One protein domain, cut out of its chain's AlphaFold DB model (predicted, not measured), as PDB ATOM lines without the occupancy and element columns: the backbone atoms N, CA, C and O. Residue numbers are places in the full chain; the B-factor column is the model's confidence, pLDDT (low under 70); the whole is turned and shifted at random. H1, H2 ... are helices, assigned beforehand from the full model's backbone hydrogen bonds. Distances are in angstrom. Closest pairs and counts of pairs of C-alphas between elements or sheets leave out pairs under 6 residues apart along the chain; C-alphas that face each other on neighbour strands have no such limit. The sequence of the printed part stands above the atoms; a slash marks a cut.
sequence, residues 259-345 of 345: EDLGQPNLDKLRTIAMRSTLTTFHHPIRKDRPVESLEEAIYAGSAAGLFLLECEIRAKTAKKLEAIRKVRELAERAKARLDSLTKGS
ATOM      1  N   GLU A 259       6.904  58.101  30.705       69.50
ATOM      2  CA  GLU A 259       5.572  57.704  30.220       69.50
ATOM      3  C   GLU A 259       5.287  58.182  28.786       69.50
ATOM      4  O   GLU A 259       4.576  57.501  28.049       69.50
ATOM      5  N   ASP A 260       5.922  59.279  28.362       70.44
ATOM      6  CA  ASP A 260       5.710  59.939  27.064       70.44
ATOM      7  C   ASP A 260       6.823  59.629  26.047       70.44
ATOM      8  O   ASP A 260       6.973  60.287  25.009       70.44
ATOM      9  N   LEU A 261       7.649  58.615  26.322       82.69
ATOM     10  CA  LEU A 261       8.699  58.203  25.398       82.69
ATOM     11  C   LEU A 261       8.096  57.543  24.153       82.69
ATOM     12  O   LEU A 261       7.673  56.389  24.169       82.69
ATOM     13  N   GLY A 262       8.131  58.266  23.033       84.50
ATOM     14  CA  GLY A 262       7.813  57.707  21.721       84.50
ATOM     15  C   GLY A 262       8.755  56.569  21.302       84.50
ATOM     16  O   GLY A 262       9.888  56.459  21.777       84.50
ATOM     17  N   GLN A 263       8.306  55.754  20.343       89.31
ATOM     18  CA  GLN A 263       9.038  54.582  19.842       89.31
ATOM     19  C   GLN A 263      10.516  54.850  19.474       89.31
ATOM     20  O   GLN A 263      11.366  54.065  19.898       89.31
ATOM     21  N   PRO A 264      10.884  55.964  18.798       91.62
ATOM     22  CA  PRO A 264      12.288  56.244  18.474       91.62
ATOM     23  C   PRO A 264      13.198  56.367  19.707       91.62
ATOM     24  O   PRO A 264      14.369  55.989  19.663       91.62
ATOM     25  N   ASN A 265      12.661  56.872  20.823       92.19
ATOM     26  CA  ASN A 265      13.399  57.012  22.077       92.19
ATOM     27  C   ASN A 265      13.614  55.649  22.742       92.19
ATOM     28  O   ASN A 265      14.718  55.352  23.198       92.19
ATOM     29  N   LEU A 266      12.580  54.801  22.738       92.00
ATOM     30  CA  LEU A 266      12.652  53.433  23.252       92.00
ATOM     31  C   LEU A 266      13.646  52.583  22.447       92.00
ATOM     32  O   LEU A 266      14.477  51.882  23.024       92.00
ATOM     33  N   ASP A 267      13.625  52.687  21.118       93.50
ATOM     34  CA  ASP A 267      14.556  51.961  20.247       93.50
ATOM     35  C   ASP A 267      16.002  52.419  20.447       93.50
ATOM     36  O   ASP A 267      16.931  51.603  20.444       93.50
ATOM     37  N   LYS A 268      16.211  53.716  20.691       94.25
ATOM     38  CA  LYS A 268      17.530  54.246  21.027       94.25
ATOM     39  C   LYS A 268      18.018  53.752  22.387       94.25
ATOM     40  O   LYS A 268      19.164  53.311  22.470       94.25
ATOM     41  N   LEU A 269      17.180  53.776  23.425       94.38
ATOM     42  CA  LEU A 269      17.528  53.198  24.727       94.38
ATOM     43  C   LEU A 269      17.881  51.713  24.590       94.38
ATOM     44  O   LEU A 269      18.873  51.271  25.165       94.38
ATOM     45  N   ARG A 270      17.142  50.963  23.762       94.75
ATOM     46  CA  ARG A 270      17.422  49.543  23.507       94.75
ATOM     47  C   ARG A 270      18.766  49.384  22.815       94.75
ATOM     48  O   ARG A 270      19.597  48.610  23.269       94.75
ATOM     49  N   THR A 271      19.017  50.175  21.774       93.19
ATOM     50  CA  THR A 271      20.306  50.202  21.069       93.19
ATOM     51  C   THR A 271      21.463  50.455  22.031       93.19
ATOM     52  O   THR A 271      22.488  49.789  21.941       93.19
ATOM     53  N   ILE A 272      21.311  51.401  22.962       92.38
ATOM     54  CA  ILE A 272      22.327  51.707  23.972       92.38
ATOM     55  C   ILE A 272      22.481  50.547  24.959       92.38
ATOM     56  O   ILE A 272      23.609  50.160  25.256       92.38
ATOM     57  N   ALA A 273      21.377  49.963  25.428       93.50
ATOM     58  CA  ALA A 273      21.400  48.835  26.350       93.50
ATOM     59  C   ALA A 273      22.165  47.640  25.766       93.50
ATOM     60  O   ALA A 273      23.039  47.079  26.430       93.50
ATOM     61  N   MET A 274      21.929  47.334  24.490       93.25
ATOM     62  CA  MET A 274      22.582  46.240  23.767       93.25
ATOM     63  C   MET A 274      24.086  46.451  23.518       93.25
ATOM     64  O   MET A 274      24.773  45.512  23.129       93.25
ATOM     65  N   ARG A 275      24.635  47.651  23.761       89.56
ATOM     66  CA  ARG A 275      26.094  47.893  23.714       89.56
ATOM     67  C   ARG A 275      26.821  47.389  24.965       89.56
ATOM     68  O   ARG A 275      28.046  47.461  25.022       89.56
ATOM     69  N   SER A 276      26.084  46.937  25.975       88.19
ATOM     70  CA  SER A 276      26.658  46.451  27.228       88.19
ATOM     71  C   SER A 276      27.374  45.114  27.022       88.19
ATOM     72  O   SER A 276      27.072  44.345  26.108       88.19
ATOM     73  N   THR A 277      28.327  44.823  27.896       88.69
ATOM     74  CA  THR A 277      29.075  43.564  27.888       88.69
ATOM     75  C   THR A 277      28.850  42.834  29.195       88.69
ATOM     76  O   THR A 277      29.019  43.415  30.267       88.69
ATOM     77  N   LEU A 278      28.521  41.550  29.106       87.75
ATOM     78  CA  LEU A 278      28.591  40.656  30.249       87.75
ATOM     79  C   LEU A 278      30.053  40.409  30.566       87.75
ATOM     80  O   LEU A 278      30.830  40.085  29.668       87.75
ATOM     81  N   THR A 279      30.408  40.560  31.835       84.25
ATOM     82  CA  THR A 279      31.774  40.354  32.306       84.25
ATOM     83  C   THR A 279      31.854  39.110  33.181       84.25
ATOM     84  O   THR A 279      30.893  38.772  33.877       84.25
ATOM     85  N   THR A 280      33.004  38.435  33.193       81.00
ATOM     86  CA  THR A 280      33.250  37.260  34.051       81.00
ATOM     87  C   THR A 280      33.188  37.566  35.544       81.00
ATOM     88  O   THR A 280      33.131  36.651  36.360       81.00
ATOM     89  N   PHE A 281      33.201  38.848  35.922       75.06
ATOM     90  CA  PHE A 281      33.013  39.280  37.305       75.06
ATOM     91  C   PHE A 281      31.597  38.990  37.829       75.06
ATOM     92  O   PHE A 281      31.393  38.964  39.041       75.06
ATOM     93  N   HIS A 282      30.629  38.732  36.942       69.31
ATOM     94  CA  HIS A 282      29.265  38.358  37.303       69.31
ATOM     95  C   HIS A 282      29.035  36.849  37.098       69.31
ATOM     96  O   HIS A 282      29.168  36.327  35.995       69.31
ATOM     97  N   HIS A 283      28.675  36.112  38.152       62.28
ATOM     98  CA  HIS A 283      28.357  34.679  38.058       62.28
ATOM     99  C   HIS A 283      26.944  34.475  37.471       62.28
ATOM    100  O   HIS A 283      26.002  34.992  38.072       62.28
ATOM    101  N   PRO A 284      26.724  33.688  36.390       76.38
ATOM    102  CA  PRO A 284      27.519  32.537  35.932       76.38
ATOM    103  C   PRO A 284      28.313  32.762  34.622       76.38
ATOM    104  O   PRO A 284      28.487  31.830  33.831       76.38
ATOM    105  N   ILE A 285      28.770  33.982  34.336       81.62
ATOM    106  CA  ILE A 285      29.402  34.317  33.051       81.62
ATOM    107  C   ILE A 285      30.820  33.737  32.963       81.62
ATOM    108  O   ILE A 285      31.702  34.066  33.749       81.62
ATOM    109  N   ARG A 286      31.055  32.869  31.969       78.94
ATOM    110  CA  ARG A 286      32.344  32.173  31.772       78.94
ATOM    111  C   ARG A 286      33.387  32.984  30.999       78.94
ATOM    112  O   ARG A 286      34.576  32.716  31.136       78.94
ATOM    113  N   LYS A 287      32.951  33.917  30.150       86.75
ATOM    114  CA  LYS A 287      33.815  34.769  29.324       86.75
ATOM    115  C   LYS A 287      33.123  36.099  29.046       86.75
ATOM    116  O   LYS A 287      31.914  36.106  28.820       86.75
ATOM    117  N   ASP A 288      33.906  37.172  28.993       88.81
ATOM    118  CA  ASP A 288      33.433  38.478  28.550       88.81
ATOM    119  C   ASP A 288      32.849  38.387  27.136       88.81
ATOM    120  O   ASP A 288      33.504  37.901  26.203       88.81
ATOM    121  N   ARG A 289      31.606  38.844  26.974       90.25
ATOM    122  CA  ARG A 289      30.922  38.874  25.677       90.25
ATOM    123  C   ARG A 289      29.884  39.994  25.603       90.25
ATOM    124  O   ARG A 289      29.408  40.450  26.645       90.25
ATOM    125  N   PRO A 290      29.493  40.425  24.392       90.62
ATOM    126  CA  PRO A 290      28.315  41.264  24.213       90.62
ATOM    127  C   PRO A 290      27.055  40.591  24.774       90.62
ATOM    128  O   PRO A 290      26.944  39.360  24.778       90.62
ATOM    129  N   VAL A 291      26.120  41.411  25.245       92.19
ATOM    130  CA  VAL A 291      24.782  40.964  25.654       92.19
ATOM    131  C   VAL A 291      23.965  40.538  24.432       92.19
ATOM    132  O   VAL A 291      24.065  41.145  23.365       92.19
ATOM    133  N   GLU A 292      23.141  39.507  24.584       92.12
ATOM    134  CA  GLU A 292      22.265  38.973  23.530       92.12
ATOM    135  C   GLU A 292      20.801  39.373  23.733       92.12
ATOM    136  O   GLU A 292      20.021  39.377  22.780       92.12
ATOM    137  N   SER A 293      20.429  39.777  24.950       92.94
ATOM    138  CA  SER A 293      19.074  40.219  25.275       92.94
ATOM    139  C   SER A 293      19.045  41.449  26.184       92.94
ATOM    140  O   SER A 293      20.054  41.849  26.774       92.94
ATOM    141  N   LEU A 294      17.861  42.056  26.310       92.38
ATOM    142  CA  LEU A 294      17.646  43.186  27.212       92.38
ATOM    143  C   LEU A 294      17.801  42.765  28.680       92.38
ATOM    144  O   LEU A 294      18.347  43.522  29.478       92.38
ATOM    145  N   GLU A 295      17.373  41.555  29.033       92.75
ATOM    146  CA  GLU A 295      17.531  40.983  30.371       92.75
ATOM    147  C   GLU A 295      19.013  40.825  30.726       92.75
ATOM    148  O   GLU A 295      19.422  41.177  31.831       92.75
ATOM    149  N   GLU A 296      19.833  40.372  29.772       92.69
ATOM    150  CA  GLU A 296      21.285  40.320  29.942       92.69
ATOM    151  C   GLU A 296      21.895  41.718  30.089       92.69
ATOM    152  O   GLU A 296      22.774  41.915  30.926       92.69
ATOM    153  N   ALA A 297      21.415  42.703  29.323       91.75
ATOM    154  CA  ALA A 297      21.855  44.091  29.454       91.75
ATOM    155  C   ALA A 297      21.527  44.680  30.833       91.75
ATOM    156  O   ALA A 297      22.365  45.350  31.437       91.75
ATOM    157  N   ILE A 298      20.328  44.408  31.352       92.50
ATOM    158  CA  ILE A 298      19.907  44.809  32.699       92.50
ATOM    159  C   ILE A 298      20.789  44.132  33.747       92.50
ATOM    160  O   ILE A 298      21.301  44.799  34.645       92.50
ATOM    161  N   TYR A 299      21.019  42.827  33.603       89.44
ATOM    162  CA  TYR A 299      21.888  42.063  34.491       89.44
ATOM    163  C   TYR A 299      23.335  42.586  34.483       89.44
ATOM    164  O   TYR A 299      23.963  42.673  35.535       89.44
ATOM    165  N   ALA A 300      23.841  43.018  33.324       88.31
ATOM    166  CA  ALA A 300      25.149  43.661  33.169       88.31
ATOM    167  C   ALA A 300      25.223  45.091  33.753       88.31
ATOM    168  O   ALA A 300      26.260  45.743  33.644       88.31
ATOM    169  N   GLY A 301      24.138  45.606  34.345       87.94
ATOM    170  CA  GLY A 301      24.092  46.935  34.957       87.94
ATOM    171  C   GLY A 301      23.874  48.078  33.963       87.94
ATOM    172  O   GLY A 301      24.245  49.218  34.245       87.94
ATOM    173  N   SER A 302      23.285  47.810  32.795       91.56
ATOM    174  CA  SER A 302      22.995  48.855  31.813       91.56
ATOM    175  C   SER A 302      21.958  49.854  32.331       91.56
ATOM    176  O   SER A 302      20.788  49.509  32.503       91.56
ATOM    177  N   ALA A 303      22.353  51.120  32.500       91.75
ATOM    178  CA  ALA A 303      21.441  52.190  32.909       91.75
ATOM    179  C   ALA A 303      20.275  52.371  31.919       91.75
ATOM    180  O   ALA A 303      19.127  52.513  32.333       91.75
ATOM    181  N   ALA A 304      20.548  52.295  30.611       93.12
ATOM    182  CA  ALA A 304      19.512  52.364  29.582       93.12
ATOM    183  C   ALA A 304      18.559  51.156  29.627       93.12
ATOM    184  O   ALA A 304      17.356  51.320  29.436       93.12
ATOM    185  N   GLY A 305      19.080  49.956  29.916       93.50
ATOM    186  CA  GLY A 305      18.261  48.755  30.086       93.50
ATOM    187  C   GLY A 305      17.343  48.843  31.307       93.50
ATOM    188  O   GLY A 305      16.156  48.544  31.211       93.50
ATOM    189  N   LEU A 306      17.871  49.321  32.438       92.62
ATOM    190  CA  LEU A 306      17.088  49.562  33.652       92.62
ATOM    191  C   LEU A 306      15.997  50.615  33.428       92.62
ATOM    192  O   LEU A 306      14.858  50.408  33.841       92.62
ATOM    193  N   PHE A 307      16.319  51.707  32.731       93.38
ATOM    194  CA  PHE A 307      15.339  52.746  32.425       93.38
ATOM    195  C   PHE A 307      14.232  52.235  31.487       93.38
ATOM    196  O   PHE A 307      13.056  52.512  31.711       93.38
ATOM    197  N   LEU A 308      14.567  51.409  30.488       92.12
ATOM    198  CA  LEU A 308      13.560  50.740  29.655       92.12
ATOM    199  C   LEU A 308      12.613  49.861  30.468       92.12
ATOM    200  O   LEU A 308      11.399  49.942  30.286       92.12
ATOM    201  N   LEU A 309      13.162  49.044  31.368       91.25
ATOM    202  CA  LEU A 309      12.357  48.195  32.241       91.25
ATOM    203  C   LEU A 309      11.397  49.036  33.094       91.25
ATOM    204  O   LEU A 309      10.223  48.693  33.227       91.25
ATOM    205  N   GLU A 310      11.875  50.157  33.635       90.50
ATOM    206  CA  GLU A 310      11.053  51.103  34.387       90.50
ATOM    207  C   GLU A 310       9.894  51.656  33.538       90.50
ATOM    208  O   GLU A 310       8.738  51.600  33.969       90.50
ATOM    209  N   CYS A 311      10.171  52.114  32.315       89.06
ATOM    210  CA  CYS A 311       9.150  52.585  31.373       89.06
ATOM    211  C   CYS A 311       8.099  51.507  31.065       89.06
ATOM    212  O   CYS A 311       6.897  51.784  31.090       89.06
ATOM    213  N   GLU A 312       8.517  50.262  30.823       88.00
ATOM    214  CA  GLU A 312       7.593  49.155  30.558       88.00
ATOM    215  C   GLU A 312       6.691  48.839  31.759       88.00
ATOM    216  O   GLU A 312       5.492  48.589  31.590       88.00
ATOM    217  N   ILE A 313       7.248  48.860  32.974       89.00
ATOM    218  CA  ILE A 313       6.491  48.650  34.213       89.00
ATOM    219  C   ILE A 313       5.457  49.764  34.398       89.00
ATOM    220  O   ILE A 313       4.288  49.466  34.675       89.00
ATOM    221  N   ARG A 314       5.848  51.029  34.202       86.69
ATOM    222  CA  ARG A 314       4.931  52.177  34.288       86.69
ATOM    223  C   ARG A 314       3.810  52.067  33.258       86.69
ATOM    224  O   ARG A 314       2.641  52.110  33.635       86.69
ATOM    225  N   ALA A 315       4.129  51.783  31.995       85.62
ATOM    226  CA  ALA A 315       3.133  51.636  30.931       85.62
ATOM    227  C   ALA A 315       2.131  50.493  31.195       85.62
ATOM    228  O   ALA A 315       0.922  50.654  30.994       85.62
ATOM    229  N   LYS A 316       2.601  49.330  31.673       87.69
ATOM    230  CA  LYS A 316       1.725  48.209  32.070       87.69
ATOM    231  C   LYS A 316       0.816  48.597  33.239       87.69
ATOM    232  O   LYS A 316      -0.374  48.275  33.230       87.69
ATOM    233  N   THR A 317       1.361  49.308  34.223       87.19
ATOM    234  CA  THR A 317       0.621  49.768  35.404       87.19
ATOM    235  C   THR A 317      -0.441  50.799  35.026       87.19
ATOM    236  O   THR A 317      -1.594  50.645  35.424       87.19
ATOM    237  N   ALA A 318      -0.108  51.775  34.177       86.25
ATOM    238  CA  ALA A 318      -1.045  52.772  33.667       86.25
ATOM    239  C   ALA A 318      -2.222  52.124  32.918       86.25
ATOM    240  O   ALA A 318      -3.382  52.403  33.225       86.25
ATOM    241  N   LYS A 319      -1.953  51.166  32.016       87.94
ATOM    242  CA  LYS A 319      -3.008  50.399  31.320       87.94
ATOM    243  C   LYS A 319      -3.927  49.655  32.291       87.94
ATOM    244  O   LYS A 319      -5.142  49.637  32.101       87.94
ATOM    245  N   LYS A 320      -3.359  49.048  33.338       90.56
ATOM    246  CA  LYS A 320      -4.127  48.350  34.377       90.56
ATOM    247  C   LYS A 320      -5.018  49.318  35.163       90.56
ATOM    248  O   LYS A 320      -6.185  49.007  35.394       90.56
ATOM    249  N   LEU A 321      -4.493  50.477  35.557       91.81
ATOM    250  CA  LEU A 321      -5.247  51.500  36.286       91.81
ATOM    251  C   LEU A 321      -6.386  52.081  35.440       91.81
ATOM    252  O   LEU A 321      -7.503  52.209  35.938       91.81
ATOM    253  N   GLU A 322      -6.146  52.337  34.156       91.25
ATOM    254  CA  GLU A 322      -7.175  52.824  33.234       91.25
ATOM    255  C   GLU A 322      -8.289  51.786  33.018       91.25
ATOM    256  O   GLU A 322      -9.472  52.127  33.000       91.25
ATOM    257  N   ALA A 323      -7.946  50.495  32.934       91.56
ATOM    258  CA  ALA A 323      -8.944  49.428  32.880       91.56
ATOM    259  C   ALA A 323      -9.815  49.392  34.151       91.56
ATOM    260  O   ALA A 323     -11.040  49.306  34.056       91.56
ATOM    261  N   ILE A 324      -9.206  49.523  35.336       92.88
ATOM    262  CA  ILE A 324      -9.935  49.592  36.614       92.88
ATOM    263  C   ILE A 324     -10.857  50.815  36.646       92.88
ATOM    264  O   ILE A 324     -12.011  50.704  37.064       92.88
ATOM    265  N   ARG A 325     -10.371  51.972  36.185       93.31
ATOM    266  CA  ARG A 325     -11.150  53.211  36.118       93.31
ATOM    267  C   ARG A 325     -12.385  53.048  35.233       93.31
ATOM    268  O   ARG A 325     -13.487  53.330  35.691       93.31
ATOM    269  N   LYS A 326     -12.231  52.510  34.018       93.62
ATOM    270  CA  LYS A 326     -13.352  52.252  33.095       93.62
ATOM    271  C   LYS A 326     -14.388  51.296  33.681       93.62
ATOM    272  O   LYS A 326     -15.586  51.528  33.540       93.62
ATOM    273  N   VAL A 327     -13.946  50.240  34.367       93.44
ATOM    274  CA  VAL A 327     -14.855  49.299  35.046       93.44
ATOM    275  C   VAL A 327     -15.637  49.997  36.160       93.44
ATOM    276  O   VAL A 327     -16.843  49.789  36.272       93.44
ATOM    277  N   ARG A 328     -14.990  50.864  36.951       92.00
ATOM    278  CA  ARG A 328     -15.670  51.664  37.984       92.00
ATOM    279  C   ARG A 328     -16.675  52.643  37.386       92.00
ATOM    280  O   ARG A 328     -17.801  52.701  37.861       92.00
ATOM    281  N   GLU A 329     -16.311  53.359  36.324       92.81
ATOM    282  CA  GLU A 329     -17.231  54.267  35.625       92.81
ATOM    283  C   GLU A 329     -18.468  53.526  35.088       92.81
ATOM    284  O   GLU A 329     -19.588  54.025  35.198       92.81
ATOM    285  N   LEU A 330     -18.293  52.317  34.543       92.12
ATOM    286  CA  LEU A 330     -19.406  51.473  34.099       92.12
ATOM    287  C   LEU A 330     -20.279  51.001  35.267       92.12
ATOM    288  O   LEU A 330     -21.503  51.030  35.144       92.12
ATOM    289  N   ALA A 331     -19.676  50.600  36.387       91.06
ATOM    290  CA  ALA A 331     -20.403  50.188  37.585       91.06
ATOM    291  C   ALA A 331     -21.222  51.343  38.184       91.06
ATOM    292  O   ALA A 331     -22.396  51.153  38.495       91.06
ATOM    293  N   GLU A 332     -20.651  52.547  38.272       92.00
ATOM    294  CA  GLU A 332     -21.360  53.746  38.739       92.00
ATOM    295  C   GLU A 332     -22.515  54.124  37.803       92.00
ATOM    296  O   GLU A 332     -23.625  54.392  38.260       92.00
ATOM    297  N   ARG A 333     -22.313  54.060  36.477       89.75
ATOM    298  CA  ARG A 333     -23.400  54.278  35.504       89.75
ATOM    299  C   ARG A 333     -24.501  53.225  35.621       89.75
ATOM    300  O   ARG A 333     -25.679  53.566  35.537       89.75
ATOM    301  N   ALA A 334     -24.136  51.956  35.803       87.56
ATOM    302  CA  ALA A 334     -25.093  50.869  35.978       87.56
ATOM    303  C   ALA A 334     -25.897  51.036  37.275       87.56
ATOM    304  O   ALA A 334     -27.118  50.890  37.254       87.56
ATOM    305  N   LYS A 335     -25.232  51.416  38.371       91.00
ATOM    306  CA  LYS A 335     -25.860  51.703  39.663       91.00
ATOM    307  C   LYS A 335     -26.808  52.898  39.582       91.00
ATOM    308  O   LYS A 335     -27.967  52.764  39.953       91.00
ATOM    309  N   ALA A 336     -26.371  54.015  38.998       86.50
ATOM    310  CA  ALA A 336     -27.216  55.192  38.791       86.50
ATOM    311  C   ALA A 336     -28.464  54.873  37.948       86.50
ATOM    312  O   ALA A 336     -29.559  55.357  38.234       86.50
ATOM    313  N   ARG A 337     -28.323  54.012  36.931       87.31
ATOM    314  CA  ARG A 337     -29.453  53.543  36.120       87.31
ATOM    315  C   ARG A 337     -30.405  52.656  36.923       87.31
ATOM    316  O   ARG A 337     -31.615  52.821  36.802       87.31
ATOM    317  N   LEU A 338     -29.883  51.751  37.750       86.62
ATOM    318  CA  LEU A 338     -30.694  50.890  38.610       86.62
ATOM    319  C   LEU A 338     -31.479  51.715  39.643       86.62
ATOM    320  O   LEU A 338     -32.685  51.532  39.772       86.62
ATOM    321  N   ASP A 339     -30.824  52.684  40.282       85.44
ATOM    322  CA  ASP A 339     -31.436  53.601  41.253       85.44
ATOM    323  C   ASP A 339     -32.523  54.487  40.617       85.44
ATOM    324  O   ASP A 339     -33.516  54.824  41.262       85.44
ATOM    325  N   SER A 340     -32.366  54.858  39.340       85.56
ATOM    326  CA  SER A 340     -33.393  55.603  38.598       85.56
ATOM    327  C   SER A 340     -34.632  54.761  38.270       85.56
ATOM    328  O   SER A 340     -35.734  55.297  38.200       85.56
ATOM    329  N   LEU A 341     -34.466  53.443  38.108       78.50
ATOM    330  CA  LEU A 341     -35.559  52.510  37.826       78.50
ATOM    331  C   LEU A 341     -36.312  52.101  39.098       78.50
ATOM    332  O   LEU A 341     -37.515  51.885  39.043       78.50
ATOM    333  N   THR A 342     -35.629  52.018  40.242       76.69
ATOM    334  CA  THR A 342     -36.237  51.619  41.525       76.69
ATOM    335  C   THR A 342     -36.921  52.761  42.273       76.69
ATOM    336  O   THR A 342     -37.767  52.490  43.114       76.69
ATOM    337  N   LYS A 343     -36.596  54.028  41.979       65.06
ATOM    338  CA  LYS A 343     -37.284  55.210  42.545       65.06
ATOM    339  C   LYS A 343     -38.481  55.702  41.721       65.06
ATOM    340  O   LYS A 343     -39.195  56.588  42.177       65.06
ATOM    341  N   GLY A 344     -38.654  55.186  40.504       55.72
ATOM    342  CA  GLY A 344     -39.781  55.495  39.615       55.72
ATOM    343  C   GLY A 344     -40.928  54.479  39.672       55.72
ATOM    344  O   GLY A 344     -41.870  54.605  38.892       55.72
ATOM    345  N   SER A 345     -40.829  53.482  40.556       47.12
ATOM    346  CA  SER A 345     -41.854  52.479  40.859       47.12
ATOM    347  C   SER A 345     -42.315  52.655  42.297       47.12
ATOM    348  O   SER A 345     -43.496  52.337  42.551       47.12
TER     349      SER A 345
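Overview. This is residues 259 to 345 of the 345 residues of an uncharacterized protein of Parcubacteria group bacterium GW2011_GWC1_39_29 (UniProt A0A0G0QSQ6). One long helix, H3, makes the length of this all-helix model; its beginning packs with short H1 and H2 into a small head, and residues 319 to 345 stick out. Residues 274 to 293 loop out between H1 and H2. The printed part has 87 residues with three named helices, H1, H2, H3, and no named strand; it is extended, radius of gyration of the C-alphas 23.0 A, spanning 79 by 29 by 15 A.

Arrangement. Start at H1, residues 263 to 273; it touches H2, residues 294 to 299, at a steep tilt of 44 degrees, the same way, closest at C-alphas 273 and 297, 5.7 A. H3, residues 303 to 342, touches H1 with residues 303 to 308 alone, at a steep 38 degrees, opposite ways, closest at C-alphas 273 and 305, 4.9 A. H3 touches H2 with residues 305 to 306 alone, at a steep 67 degrees, opposite ways, closest at C-alphas 298 and 305, 5.0 A. Every O i to N i+4 pair in H1, H2 and H3 is within hydrogen-bond range.

Along the chain. Find C-alpha 263 at (9.038, 54.582, 19.842), where H1 begins, 15.1 A long; H2 measures 8.5 A. H3 runs 58.3 A to C-alpha 342 at (-36.237, 51.619, 41.525).

Size, cuts and confidence. The printed part has no cut; H1 to H2 is a long link, H2 to H3 tight. pLDDT is under 70 at residues 259, 282 to 283 and 343 to 345.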